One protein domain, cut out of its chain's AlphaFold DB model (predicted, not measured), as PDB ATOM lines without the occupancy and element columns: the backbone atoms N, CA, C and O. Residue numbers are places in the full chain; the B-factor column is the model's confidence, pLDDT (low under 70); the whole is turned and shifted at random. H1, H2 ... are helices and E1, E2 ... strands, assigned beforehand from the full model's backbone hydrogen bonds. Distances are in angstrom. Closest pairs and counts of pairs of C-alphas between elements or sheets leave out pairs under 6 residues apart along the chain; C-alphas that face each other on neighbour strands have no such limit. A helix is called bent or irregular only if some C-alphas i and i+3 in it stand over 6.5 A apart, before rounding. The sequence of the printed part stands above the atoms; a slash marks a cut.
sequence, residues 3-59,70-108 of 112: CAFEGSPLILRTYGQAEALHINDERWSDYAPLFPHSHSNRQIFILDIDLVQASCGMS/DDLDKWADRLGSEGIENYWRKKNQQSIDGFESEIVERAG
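Overview. This is residues 3 to 59 and 70 to 108 of the 112 residues of an uncharacterized protein of Vibrio maritimus (UniProt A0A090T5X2). A long two-stranded antiparallel ribbon, E1 with E2, bends sharply along its length; H1 and H3 sit by its end at residues 22 and 43, with bent H2 beyond H3. The printed part has 96 residues, with three named helices and two named strands, in the order E1 H1 E2 H2 H3, class mixed. It is loose, radius of gyration of the C-alphas 17.0 A, spanning 46 by 30 by 29 A.

Along the chain. E1, residues 11 to 22, 29.7 A, begins at C-alpha 11 (154.070, 154.667, 123.430) and bends by 73 degrees at residue 16. E2, residues 43 to 55, 29.9 A, bends by 81 degrees at residue 50. H1, residues 28 to 34, is only just irregular: C-alphas 30 and 33 are 6.9 A apart. H2, residues 71 to 91, assigned as one helix by its hydrogen bonds, is bent, C-alphas 78 and 81 being 9.4 A apart; its arms are H2a, 71 to 78, and H2b, 81 to 91, 15.0 A. H3, residues 103 to 106, ends at C-alpha 106 (163.039, 145.402, 155.312).

Arrangement. E1 and E2 are antiparallel at 164 degrees, N 13 and O 53 within hydrogen-bond range at 2.8 A. The closest C-alphas of E1 and H1, Leu 21 and Trp 28, are 6.3 A apart. H2b and H3 only just touch, with 3 pairs of C-alphas within 8 A, closest Arg 89 and Val 104, 6.6 A. H2a and H2b stand at a steep tilt of 63 degrees. Every O i to N i+4 pair is within range in H2a and H2b; H1 has 1 of 3, and 2 of 4 for O i to N i+3; H3 is too short for an O i to N i+4 pair.

Size, cuts and confidence. The C-alphas farthest apart, Met 58 and Gly 108, are 46.6 A apart. Residues 60 to 69 are cut out, with 29.4 A between C-alphas 59 and 70. The link H2 to H3 is long, 11 residues. No printed residue is under 70 in pLDDT.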
ATOM      1  N   CYS A   3     157.685 151.610 125.096       94.50
ATOM      2  CA  CYS A   3     157.883 152.151 123.756       94.50
ATOM      3  C   CYS A   3     158.030 151.001 122.762       94.50
ATOM      4  O   CYS A   3     158.798 150.074 123.007       94.50
ATOM      5  N   ALA A   4     157.328 151.087 121.635       92.88
ATOM      6  CA  ALA A   4     157.601 150.240 120.485       92.88
ATOM      7  C   ALA A   4     158.879 150.743 119.803       92.88
ATOM      8  O   ALA A   4     158.903 151.846 119.253       92.88
ATOM      9  N   PHE A   5     159.944 149.948 119.881       91.62
ATOM     10  CA  PHE A   5     161.220 150.233 119.219       91.62
ATOM     11  C   PHE A   5     161.348 149.569 117.840       91.62
ATOM     12  O   PHE A   5     162.282 149.860 117.095       91.62
ATOM     13  N   GLU A   6     160.388 148.713 117.491       89.69
ATOM     14  CA  GLU A   6     160.242 148.052 116.199       89.69
ATOM     15  C   GLU A   6     158.775 148.093 115.740       89.69
ATOM     16  O   GLU A   6     157.861 148.286 116.546       89.69
ATOM     17  N   GLY A   7     158.536 147.912 114.440       90.31
ATOM     18  CA  GLY A   7     157.184 147.901 113.878       90.31
ATOM     19  C   GLY A   7     156.492 149.270 113.899       90.31
ATOM     20  O   GLY A   7     157.116 150.302 113.660       90.31
ATOM     21  N   SER A   8     155.171 149.272 114.112       93.25
ATOM     22  CA  SER A   8     154.384 150.514 114.157       93.25
ATOM     23  C   SER A   8     154.653 151.279 115.457       93.25
ATOM     24  O   SER A   8     154.582 150.673 116.529       93.25
ATOM     25  N   PRO A   9     154.911 152.597 115.399       93.81
ATOM     26  CA  PRO A   9     155.275 153.352 116.585       93.81
ATOM     27  C   PRO A   9     154.086 153.471 117.545       93.81
ATOM     28  O   PRO A   9     152.956 153.763 117.150       93.81
ATOM     29  N   LEU A  10     154.358 153.241 118.829       95.00
ATOM     30  CA  LEU A  10     153.395 153.379 119.914       95.00
ATOM     31  C   LEU A  10     154.138 153.591 121.230       95.00
ATOM     32  O   LEU A  10     155.125 152.916 121.524       95.00
ATOM     33  N   ILE A  11     153.632 154.508 122.045       97.12
ATOM     34  CA  ILE A  11     154.070 154.667 123.430       97.12
ATOM     35  C   ILE A  11     152.874 154.434 124.342       97.12
ATOM     36  O   ILE A  11     151.840 155.081 124.162       97.12
ATOM     37  N   LEU A  12     153.062 153.601 125.366       97.06
ATOM     38  CA  LEU A  12     152.120 153.410 126.463       97.06
ATOM     39  C   LEU A  12     152.675 153.998 127.763       97.06
ATOM     40  O   LEU A  12     153.785 153.684 128.204       97.06
ATOM     41  N   ARG A  13     151.887 154.848 128.412       97.62
ATOM     42  CA  ARG A  13     152.149 155.347 129.763       97.62
ATOM     43  C   ARG A  13     151.127 154.730 130.701       97.62
ATOM     44  O   ARG A  13     149.933 154.875 130.473       97.62
ATOM     45  N   THR A  14     151.611 154.032 131.716       97.31
ATOM     46  CA  THR A  14     150.793 153.364 132.727       97.31
ATOM     47  C   THR A  14     150.891 154.153 134.024       97.31
ATOM     48  O   THR A  14     151.983 154.576 134.409       97.31
ATOM     49  N   TYR A  15     149.750 154.369 134.662       97.50
ATOM     50  CA  TYR A  15     149.611 155.090 135.920       97.50
ATOM     51  C   TYR A  15     148.823 154.220 136.885       97.50
ATOM     52  O   TYR A  15     147.928 153.488 136.461       97.50
ATOM     53  N   GLY A  16     149.165 154.302 138.162       96.94
ATOM     54  CA  GLY A  16     148.612 153.412 139.164       96.94
ATOM     55  C   GLY A  16     149.299 153.563 140.508       96.94
ATOM     56  O   GLY A  16     150.162 154.434 140.670       96.94
ATOM     57  N   GLN A  17     148.934 152.696 141.443       97.50
ATOM     58  CA  GLN A  17     149.589 152.584 142.743       97.50
ATOM     59  C   GLN A  17     150.575 151.422 142.733       97.50
ATOM     60  O   GLN A  17     150.275 150.349 142.214       97.50
ATOM     61  N   ALA A  18     151.762 151.657 143.288       94.88
ATOM     62  CA  ALA A  18     152.795 150.641 143.385       94.88
ATOM     63  C   ALA A  18     153.016 150.221 144.839       94.88
ATOM     64  O   ALA A  18     153.201 151.067 145.712       94.88
ATOM     65  N   GLU A  19     153.060 148.916 145.070       93.62
ATOM     66  CA  GLU A  19     153.534 148.307 146.308       93.62
ATOM     67  C   GLU A  19     154.984 147.854 146.113       93.62
ATOM     68  O   GLU A  19     155.313 147.206 145.117       93.62
ATOM     69  N   ALA A  20     155.860 148.195 147.059       93.00
ATOM     70  CA  ALA A  20     157.227 147.690 147.097       93.00
ATOM     71  C   ALA A  20     157.302 146.447 147.994       93.00
ATOM     72  O   ALA A  20     157.149 146.556 149.216       93.00
ATOM     73  N   LEU A  21     157.588 145.299 147.381       94.50
ATOM     74  CA  LEU A  21     157.909 144.052 148.062       94.50
ATOM     75  C   LEU A  21     159.419 143.905 148.260       94.50
ATOM     76  O   LEU A  21     160.183 144.045 147.309       94.50
ATOM     77  N   HIS A  22     159.844 143.565 149.466       92.69
ATOM     78  CA  HIS A  22     161.219 143.250 149.847       92.69
ATOM     79  C   HIS A  22     161.376 141.757 150.136       92.69
ATOM     80  O   HIS A  22     160.400 141.028 150.287       92.69
ATOM     81  N   ILE A  23     162.629 141.304 150.231       90.88
ATOM     82  CA  ILE A  23     162.991 139.881 150.322       90.88
ATOM     83  C   ILE A  23     162.310 139.111 151.464       90.88
ATOM     84  O   ILE A  23     162.048 137.920 151.316       90.88
ATOM     85  N   ASN A  24     162.004 139.782 152.578       91.12
ATOM     86  CA  ASN A  24     161.366 139.168 153.745       91.12
ATOM     87  C   ASN A  24     159.853 139.403 153.816       91.12
ATOM     88  O   ASN A  24     159.224 138.959 154.776       91.12
ATOM     89  N   ASP A  25     159.261 140.094 152.843       92.94
ATOM     90  CA  ASP A  25     157.810 140.230 152.803       92.94
ATOM     91  C   ASP A  25     157.171 138.881 152.446       92.94
ATOM     92  O   ASP A  25     157.668 138.146 151.592       92.94
ATOM     93  N   GLU A  26     156.023 138.572 153.052       93.19
ATOM     94  CA  GLU A  26     155.354 137.268 152.908       93.19
ATOM     95  C   GLU A  26     155.087 136.890 151.439       93.19
ATOM     96  O   GLU A  26     155.275 135.743 151.032       93.19
ATOM     97  N   ARG A  27     154.714 137.880 150.619       95.12
ATOM     98  CA  ARG A  27     154.391 137.710 149.193       95.12
ATOM     99  C   ARG A  27     155.618 137.618 148.289       95.12
ATOM    100  O   ARG A  27     155.468 137.368 147.098       95.12
ATOM    101  N   TRP A  28     156.837 137.796 148.804       94.50
ATOM    102  CA  TRP A  28     158.056 137.731 147.991       94.50
ATOM    103  C   TRP A  28     158.152 136.422 147.203       94.50
ATOM    104  O   TRP A  28     158.462 136.425 146.010       94.50
ATOM    105  N   SER A  29     157.833 135.305 147.860       94.50
ATOM    106  CA  SER A  29     157.923 133.967 147.267       94.50
ATOM    107  C   SER A  29     156.960 133.731 146.097       94.50
ATOM    108  O   SER A  29     157.247 132.880 145.255       94.50
ATOM    109  N   ASP A  30     155.890 134.523 145.982       95.88
ATOM    110  CA  ASP A  30     154.932 134.434 144.877       95.88
ATOM    111  C   ASP A  30     155.481 135.066 143.587       95.88
ATOM    112  O   ASP A  30     155.156 134.626 142.484       95.88
ATOM    113  N   TYR A  31     156.324 136.099 143.715       95.38
ATOM    114  CA  TYR A  31     156.767 136.930 142.589       95.38
ATOM    115  C   TYR A  31     158.239 136.752 142.233       95.38
ATOM    116  O   TYR A  31     158.588 136.811 141.056       95.38
ATOM    117  N   ALA A  32     159.115 136.519 143.212       94.44
ATOM    118  CA  ALA A  32     160.546 136.352 142.970       94.44
ATOM    119  C   ALA A  32     160.881 135.256 141.936       94.44
ATOM    120  O   ALA A  32     161.767 135.496 141.113       94.44
ATOM    121  N   PRO A  33     160.170 134.107 141.878       95.12
ATOM    122  CA  PRO A  33     160.427 133.078 140.866       95.12
ATOM    123  C   PRO A  33     160.130 133.498 139.418       95.12
ATOM    124  O   PRO A  33     160.514 132.782 138.495       95.12
ATOM    125  N   LEU A  34     159.443 134.625 139.196       95.50
ATOM    126  CA  LEU A  34     159.166 135.153 137.854       95.50
ATOM    127  C   LEU A  34     160.393 135.817 137.212       95.50
ATOM    128  O   LEU A  34     160.357 136.150 136.027       95.50
ATOM    129  N   PHE A  35     161.468 136.010 137.978       92.06
ATOM    130  CA  PHE A  35     162.697 136.659 137.540       92.06
ATOM    131  C   PHE A  35     163.905 135.723 137.698       92.06
ATOM    132  O   PHE A  35     163.882 134.810 138.528       92.06
ATOM    133  N   PRO A  36     164.992 135.948 136.940       89.31
ATOM    134  CA  PRO A  36     166.262 135.284 137.197       89.31
ATOM    135  C   PRO A  36     166.749 135.532 138.630       89.31
ATOM    136  O   PRO A  36     166.582 136.617 139.191       89.31
ATOM    137  N   HIS A  37     167.382 134.525 139.226       86.38
ATOM    138  CA  HIS A  37     167.983 134.672 140.545       86.38
ATOM    139  C   HIS A  37     169.169 135.652 140.492       86.38
ATOM    140  O   HIS A  37     170.042 135.511 139.642       86.38
ATOM    141  N   SER A  38     169.243 136.589 141.444       88.81
ATOM    142  CA  SER A  38     170.377 137.506 141.598       88.81
ATOM    143  C   SER A  38     170.668 137.768 143.071       88.81
ATOM    144  O   SER A  38     169.759 138.028 143.859       88.81
ATOM    145  N   HIS A  39     171.955 137.798 143.428       87.56
ATOM    146  CA  HIS A  39     172.417 138.242 144.748       87.56
ATOM    147  C   HIS A  39     172.083 139.712 145.025       87.56
ATOM    148  O   HIS A  39     172.096 140.141 146.172       87.56
ATOM    149  N   SER A  40     171.796 140.487 143.975       89.88
ATOM    150  CA  SER A  40     171.573 141.929 144.050       89.88
ATOM    151  C   SER A  40     170.105 142.349 144.155       89.88
ATOM    152  O   SER A  40     169.835 143.551 144.217       89.88
ATOM    153  N   ASN A  41     169.170 141.392 144.213       90.69
ATOM    154  CA  ASN A  41     167.733 141.649 144.310       90.69
ATOM    155  C   ASN A  41     167.394 142.497 145.542       90.69
ATOM    156  O   ASN A  41     167.630 142.079 146.672       90.69
ATOM    157  N   ARG A  42     166.823 143.686 145.317       90.81
ATOM    158  CA  ARG A  42     166.485 144.642 146.390       90.81
ATOM    159  C   ARG A  42     165.014 144.619 146.757       90.81
ATOM    160  O   ARG A  42     164.661 144.568 147.928       90.81
ATOM    161  N   GLN A  43     164.181 144.717 145.730       92.88
ATOM    162  CA  GLN A  43     162.744 144.873 145.853       92.88
ATOM    163  C   GLN A  43     162.067 144.578 144.514       92.88
ATOM    164  O   GLN A  43     162.673 144.753 143.454       92.88
ATOM    165  N   ILE A  44     160.806 144.175 144.576       94.94
ATOM    166  CA  ILE A  44     159.901 144.012 143.443       94.94
ATOM    167  C   ILE A  44     158.803 145.059 143.597       94.94
ATOM    168  O   ILE A  44     158.250 145.221 144.679       94.94
ATOM    169  N   PHE A  45     158.474 145.767 142.520       94.62
ATOM    170  CA  PHE A  45     157.330 146.673 142.511       94.62
ATOM    171  C   PHE A  45     156.141 146.007 141.829       94.62
ATOM    172  O   PHE A  45     156.223 145.647 140.654       94.62
ATOM    173  N   ILE A  46     155.035 145.883 142.555       96.06
ATOM    174  CA  ILE A  46     153.745 145.480 141.998       96.06
ATOM    175  C   ILE A  46     152.979 146.756 141.693       96.06
ATOM    176  O   ILE A  46     152.701 147.527 142.603       96.06
ATOM    177  N   LEU A  47     152.673 146.995 140.419       96.69
ATOM    178  CA  LEU A  47     151.915 148.162 139.980       96.69
ATOM    179  C   LEU A  47     150.486 147.748 139.626       96.69
ATOM    180  O   LEU A  47     150.272 147.096 138.602       96.69
ATOM    181  N   ASP A  48     149.523 148.198 140.421       97.31
ATOM    182  CA  ASP A  48     148.104 148.127 140.088       97.31
ATOM    183  C   ASP A  48     147.767 149.283 139.141       97.31
ATOM    184  O   ASP A  48     147.840 150.452 139.519       97.31
ATOM    185  N   ILE A  49     147.475 148.970 137.876       97.81
ATOM    186  CA  ILE A  49     147.312 149.974 136.815       97.81
ATOM    187  C   ILE A  49     145.872 150.497 136.785       97.81
ATOM    188  O   ILE A  49     144.953 149.771 136.410       97.81
ATOM    189  N   ASP A  50     145.705 151.790 137.060       98.00
ATOM    190  CA  ASP A  50     144.418 152.497 137.031       98.00
ATOM    191  C   ASP A  50     144.127 153.141 135.668       98.00
ATOM    192  O   ASP A  50     142.977 153.272 135.244       98.00
ATOM    193  N   LEU A  51     145.177 153.594 134.975       97.88
ATOM    194  CA  LEU A  51     145.058 154.330 133.720       97.88
ATOM    195  C   LEU A  51     146.198 153.994 132.763       97.88
ATOM    196  O   LEU A  51     147.373 153.966 133.133       97.88
ATOM    197  N   VAL A  52     145.843 153.850 131.488       98.00
ATOM    198  CA  VAL A  52     146.795 153.743 130.384       98.00
ATOM    199  C   VAL A  52     146.542 154.867 129.389       98.00
ATOM    200  O   VAL A  52     145.427 155.045 128.904       98.00
ATOM    201  N   GLN A  53     147.589 155.617 129.057       98.19
ATOM    202  CA  GLN A  53     147.574 156.601 127.980       98.19
ATOM    203  C   GLN A  53     148.438 156.128 126.816       98.19
ATOM    204  O   GLN A  53     149.562 155.664 127.012       98.19
ATOM    205  N   ALA A  54     147.924 156.299 125.601       96.81
ATOM    206  CA  ALA A  54     148.632 155.994 124.367       96.81
ATOM    207  C   ALA A  54     149.020 157.277 123.621       96.81
ATOM    208  O   ALA A  54     148.280 158.260 123.617       96.81
ATOM    209  N   SER A  55     150.175 157.261 122.956       96.31
ATOM    210  CA  SER A  55     150.580 158.315 122.015       96.31
ATOM    211  C   SER A  55     151.287 157.716 120.798       96.31
ATOM    212  O   SER A  55     151.847 156.625 120.883       96.31
ATOM    213  N   CYS A  56     151.248 158.425 119.663       94.31
ATOM    214  CA  CYS A  56     151.662 157.898 118.355       94.31
ATOM    215  C   CYS A  56     153.136 157.479 118.255       94.31
ATOM    216  O   CYS A  56     153.477 156.739 117.348       94.31
ATOM    217  N   GLY A  57     154.024 157.974 119.123       93.31
ATOM    218  CA  GLY A  57     155.429 157.555 119.151       93.31
ATOM    219  C   GLY A  57     156.248 157.852 117.887       93.31
ATOM    220  O   GLY A  57     157.347 157.334 117.773       93.31
ATOM    221  N   MET A  58     155.768 158.680 116.950       92.56
ATOM    222  CA  MET A  58     156.421 158.888 115.641       92.56
ATOM    223  C   MET A  58     157.844 159.475 115.714       92.56
ATOM    224  O   MET A  58     158.573 159.431 114.730       92.56
ATOM    225  N   SER A  59     158.242 160.040 116.858       91.25
ATOM    226  CA  SER A  59     159.598 160.542 117.109       91.25
ATOM    227  C   SER A  59     160.499 159.546 117.850       91.25
ATOM    228  O   SER A  59     161.635 159.892 118.169       91.25
ATOM    229  N   ASP A  70     175.378 141.614 130.586       93.62
ATOM    230  CA  ASP A  70     175.615 140.767 131.763       93.62
ATOM    231  C   ASP A  70     176.600 141.384 132.780       93.62
ATOM    232  O   ASP A  70     176.940 140.769 133.790       93.62
ATOM    233  N   ASP A  71     177.069 142.616 132.540       95.62
ATOM    234  CA  ASP A  71     178.049 143.302 133.393       95.62
ATOM    235  C   ASP A  71     177.571 143.455 134.844       95.62
ATOM    236  O   ASP A  71     178.373 143.357 135.777       95.62
ATOM    237  N   LEU A  72     176.272 143.717 135.037       91.50
ATOM    238  CA  LEU A  72     175.692 143.895 136.366       91.50
ATOM    239  C   LEU A  72     175.653 142.574 137.137       91.50
ATOM    240  O   LEU A  72     176.040 142.556 138.304       91.50
ATOM    241  N   ASP A  73     175.257 141.486 136.479       91.06
ATOM    242  CA  ASP A  73     175.230 140.154 137.086       91.06
ATOM    243  C   ASP A  73     176.647 139.708 137.444       91.06
ATOM    244  O   ASP A  73     176.920 139.376 138.593       91.06
ATOM    245  N   LYS A  74     177.605 139.865 136.521       94.25
ATOM    246  CA  LYS A  74     179.032 139.613 136.792       94.25
ATOM    247  C   LYS A  74     179.563 140.442 137.959       94.25
ATOM    248  O   LYS A  74     180.389 139.970 138.743       94.25
ATOM    249  N   TRP A  75     179.149 141.706 138.060       95.06
ATOM    250  CA  TRP A  75     179.531 142.573 139.171       95.06
ATOM    251  C   TRP A  75     178.934 142.086 140.496       95.06
ATOM    252  O   TRP A  75     179.657 142.060 141.495       95.06
ATOM    253  N   ALA A  76     177.662 141.682 140.496       93.94
ATOM    254  CA  ALA A  76     176.970 141.159 141.667       93.94
ATOM    255  C   ALA A  76     177.573 139.825 142.128       93.94
ATOM    256  O   ALA A  76     177.899 139.686 143.304       93.94
ATOM    257  N   ASP A  77     177.822 138.899 141.203       93.88
ATOM    258  CA  ASP A  77     178.433 137.596 141.474       93.88
ATOM    259  C   ASP A  77     179.835 137.740 142.068       93.88
ATOM    260  O   ASP A  77     180.202 137.036 143.008       93.88
ATOM    261  N   ARG A  78     180.624 138.702 141.569       95.81
ATOM    262  CA  ARG A  78     181.955 138.991 142.115       95.81
ATOM    263  C   ARG A  78     181.904 139.517 143.551       95.81
ATOM    264  O   ARG A  78     182.843 139.275 144.305       95.81
ATOM    265  N   LEU A  79     180.877 140.286 143.911       95.88
ATOM    266  CA  LEU A  79     180.704 140.795 145.273       95.88
ATOM    267  C   LEU A  79     180.114 139.744 146.220       95.88
ATOM    268  O   LEU A  79     180.436 139.759 147.408       95.88
ATOM    269  N   GLY A  80     179.254 138.863 145.705       95.50
ATOM    270  CA  GLY A  80     178.445 137.953 146.507       95.50
ATOM    271  C   GLY A  80     177.441 138.689 147.405       95.50
ATOM    272  O   GLY A  80     177.388 139.921 147.442       95.50
ATOM    273  N   SER A  81     176.642 137.930 148.159       93.25
ATOM    274  CA  SER A  81     175.587 138.492 149.016       93.25
ATOM    275  C   SER A  81     176.126 139.502 150.037       93.25
ATOM    276  O   SER A  81     175.617 140.613 150.120       93.25
ATOM    277  N   GLU A  82     177.215 139.184 150.742       94.62
ATOM    278  CA  GLU A  82     177.798 140.077 151.757       94.62
ATOM    279  C   GLU A  82     178.287 141.406 151.153       94.62
ATOM    280  O   GLU A  82     178.056 142.489 151.698       94.62
ATOM    281  N   GLY A  83     178.938 141.354 149.986       96.00
ATOM    282  CA  GLY A  83     179.384 142.558 149.288       96.00
ATOM    283  C   GLY A  83     178.214 143.430 148.826       96.00
ATOM    284  O   GLY A  83     178.293 144.660 148.897       96.00
ATOM    285  N   ILE A  84     177.112 142.807 148.403       95.81
ATOM    286  CA  ILE A  84     175.872 143.499 148.049       95.81
ATOM    287  C   ILE A  84     175.213 144.141 149.276       95.81
ATOM    288  O   ILE A  84     174.845 145.314 149.213       95.81
ATOM    289  N   GLU A  85     175.096 143.429 150.393       94.62
ATOM    290  CA  GLU A  85     174.509 143.958 151.630       94.62
ATOM    291  C   GLU A  85     175.291 145.183 152.132       94.62
ATOM    292  O   GLU A  85     174.712 146.229 152.443       94.62
ATOM    293  N   ASN A  86     176.624 145.108 152.106       95.69
ATOM    294  CA  ASN A  86     177.500 146.241 152.405       95.69
ATOM    295  C   ASN A  86     177.278 147.419 151.447       95.69
ATOM    296  O   ASN A  86     177.299 148.588 151.852       95.69
ATOM    297  N   TYR A  87     177.030 147.134 150.168       95.31
ATOM    298  CA  TYR A  87     176.680 148.162 149.199       95.31
ATOM    299  C   TYR A  87     175.335 148.822 149.538       95.31
ATOM    300  O   TYR A  87     175.248 150.052 149.495       95.31
ATOM    301  N   TRP A  88     174.314 148.056 149.938       94.56
ATOM    302  CA  TRP A  88     173.007 148.598 150.326       94.56
ATOM    303  C   TRP A  88     173.109 149.560 151.507       94.56
ATOM    304  O   TRP A  88     172.580 150.675 151.431       94.56
ATOM    305  N   ARG A  89     173.867 149.182 152.546       94.56
ATOM    306  CA  ARG A  89     174.155 150.038 153.711       94.56
ATOM    307  C   ARG A  89     174.811 151.356 153.314       94.56
ATOM    308  O   ARG A  89     174.504 152.400 153.875       94.56
ATOM    309  N   LYS A  90     175.706 151.323 152.324       95.06
ATOM    310  CA  LYS A  90     176.497 152.491 151.917       95.06
ATOM    311  C   LYS A  90     175.802 153.391 150.897       95.06
ATOM    312  O   LYS A  90     176.091 154.587 150.851       95.06
ATOM    313  N   LYS A  91     175.002 152.822 149.993       94.88
ATOM    314  CA  LYS A  91     174.584 153.502 148.754       94.88
ATOM    315  C   LYS A  91     173.090 153.520 148.503       94.88
ATOM    316  O   LYS A  91     172.667 154.274 147.634       94.88
ATOM    317  N   ASN A  92     172.300 152.705 149.197       94.00
ATOM    318  CA  ASN A  92     170.885 152.536 148.861       94.00
ATOM    319  C   ASN A  92     169.942 152.870 149.997       94.00
ATOM    320  O   ASN A  92     168.797 152.478 149.910       94.00
ATOM    321  N   GLN A  93     170.401 153.598 151.017       94.44
ATOM    322  CA  GLN A  93     169.545 154.000 152.132       94.44
ATOM    323  C   GLN A  93     168.500 155.043 151.720       94.44
ATOM    324  O   GLN A  93     167.387 154.979 152.222       94.44
ATOM    325  N   GLN A  94     168.805 155.923 150.758       95.44
ATOM    326  CA  GLN A  94     167.909 157.001 150.329       95.44
ATOM    327  C   GLN A  94     167.617 156.968 148.828       95.44
ATOM    328  O   GLN A  94     168.463 156.574 148.018       95.44
ATOM    329  N   SER A  95     166.411 157.403 148.465       91.38
ATOM    330  CA  SER A  95     165.994 157.619 147.083       91.38
ATOM    331  C   SER A  95     166.595 158.907 146.506       91.38
ATOM    332  O   SER A  95     167.166 159.732 147.222       91.38
ATOM    333  N   ILE A  96     166.443 159.100 145.193       92.62
ATOM    334  CA  ILE A  96     166.884 160.327 144.512       92.62
ATOM    335  C   ILE A  96     166.172 161.585 145.038       92.62
ATOM    336  O   ILE A  96     166.759 162.664 145.022       92.62
ATOM    337  N   ASP A  97     164.952 161.425 145.554       93.62
ATOM    338  CA  ASP A  97     164.138 162.502 146.124       93.62
ATOM    339  C   ASP A  97     164.361 162.673 147.642       93.62
ATOM    340  O   ASP A  97     163.711 163.500 148.277       93.62
ATOM    341  N   GLY A  98     165.290 161.909 148.235       94.75
ATOM    342  CA  GLY A  98     165.682 162.019 149.645       94.75
ATOM    343  C   GLY A  98     164.806 161.245 150.633       94.75
ATOM    344  O   GLY A  98     164.955 161.429 151.837       94.75
ATOM    345  N   PHE A  99     163.906 160.382 150.156       93.00
ATOM    346  CA  PHE A  99     163.115 159.506 151.026       93.00
ATOM    347  C   PHE A  99     163.933 158.296 151.483       93.00
ATOM    348  O   PHE A  99     164.723 157.759 150.704       93.00
ATOM    349  N   GLU A 100     163.716 157.842 152.718       93.75
ATOM    350  CA  GLU A 100     164.294 156.590 153.208       93.75
ATOM    351  C   GLU A 100     163.744 155.401 152.407       93.75
ATOM    352  O   GLU A 100     162.555 155.316 152.109       93.75
ATOM    353  N   SER A 101     164.638 154.496 152.022       91.81
ATOM    354  CA  SER A 101     164.307 153.269 151.280       91.81
ATOM    355  C   SER A 101     163.932 152.100 152.185       91.81
ATOM    356  O   SER A 101     163.430 151.092 151.695       91.81
ATOM    357  N   GLU A 102     164.299 152.194 153.470       93.00
ATOM    358  CA  GLU A 102     164.137 151.148 154.485       93.00
ATOM    359  C   GLU A 102     164.788 149.798 154.109       93.00
ATOM    360  O   GLU A 102     164.541 148.782 154.753       93.00
ATOM    361  N   ILE A 103     165.666 149.755 153.096       92.94
ATOM    362  CA  ILE A 103     166.151 148.494 152.513       92.94
ATOM    363  C   ILE A 103     166.872 147.594 153.521       92.94
ATOM    364  O   ILE A 103     166.723 146.379 153.466       92.94
ATOM    365  N   VAL A 104     167.638 148.167 154.452       93.19
ATOM    366  CA  VAL A 104     168.362 147.399 155.481       93.19
ATOM    367  C   VAL A 104     167.384 146.769 156.468       93.19
ATOM    368  O   VAL A 104     167.487 145.578 156.750       93.19
ATOM    369  N   GLU A 105     166.409 147.546 156.939       92.62
ATOM    370  CA  GLU A 105     165.387 147.075 157.872       92.62
ATOM    371  C   GLU A 105     164.493 146.015 157.219       92.62
ATOM    372  O   GLU A 105     164.369 144.905 157.737       92.62
ATOM    373  N   ARG A 106     163.952 146.303 156.031       91.88
ATOM    374  CA  ARG A 106     163.039 145.402 155.312       91.88
ATOM    375  C   ARG A 106     163.725 144.146 154.770       91.88
ATOM    376  O   ARG A 106     163.075 143.116 154.613       91.88
ATOM    377  N   ALA A 107     165.039 144.184 154.541       89.88
ATOM    378  CA  ALA A 107     165.830 142.988 154.240       89.88
ATOM    379  C   ALA A 107     166.271 142.206 155.491       89.88
ATOM    380  O   ALA A 107     166.903 141.158 155.364       89.88
ATOM    381  N   GLY A 108     165.924 142.658 156.703       89.31
ATOM    382  CA  GLY A 108     166.274 141.972 157.952       89.31
ATOM    383  C   GLY A 108     167.766 142.033 158.291       89.31
ATOM    384  O   GLY A 108     168.274 141.203 159.047       89.31
TER     385      GLY A 108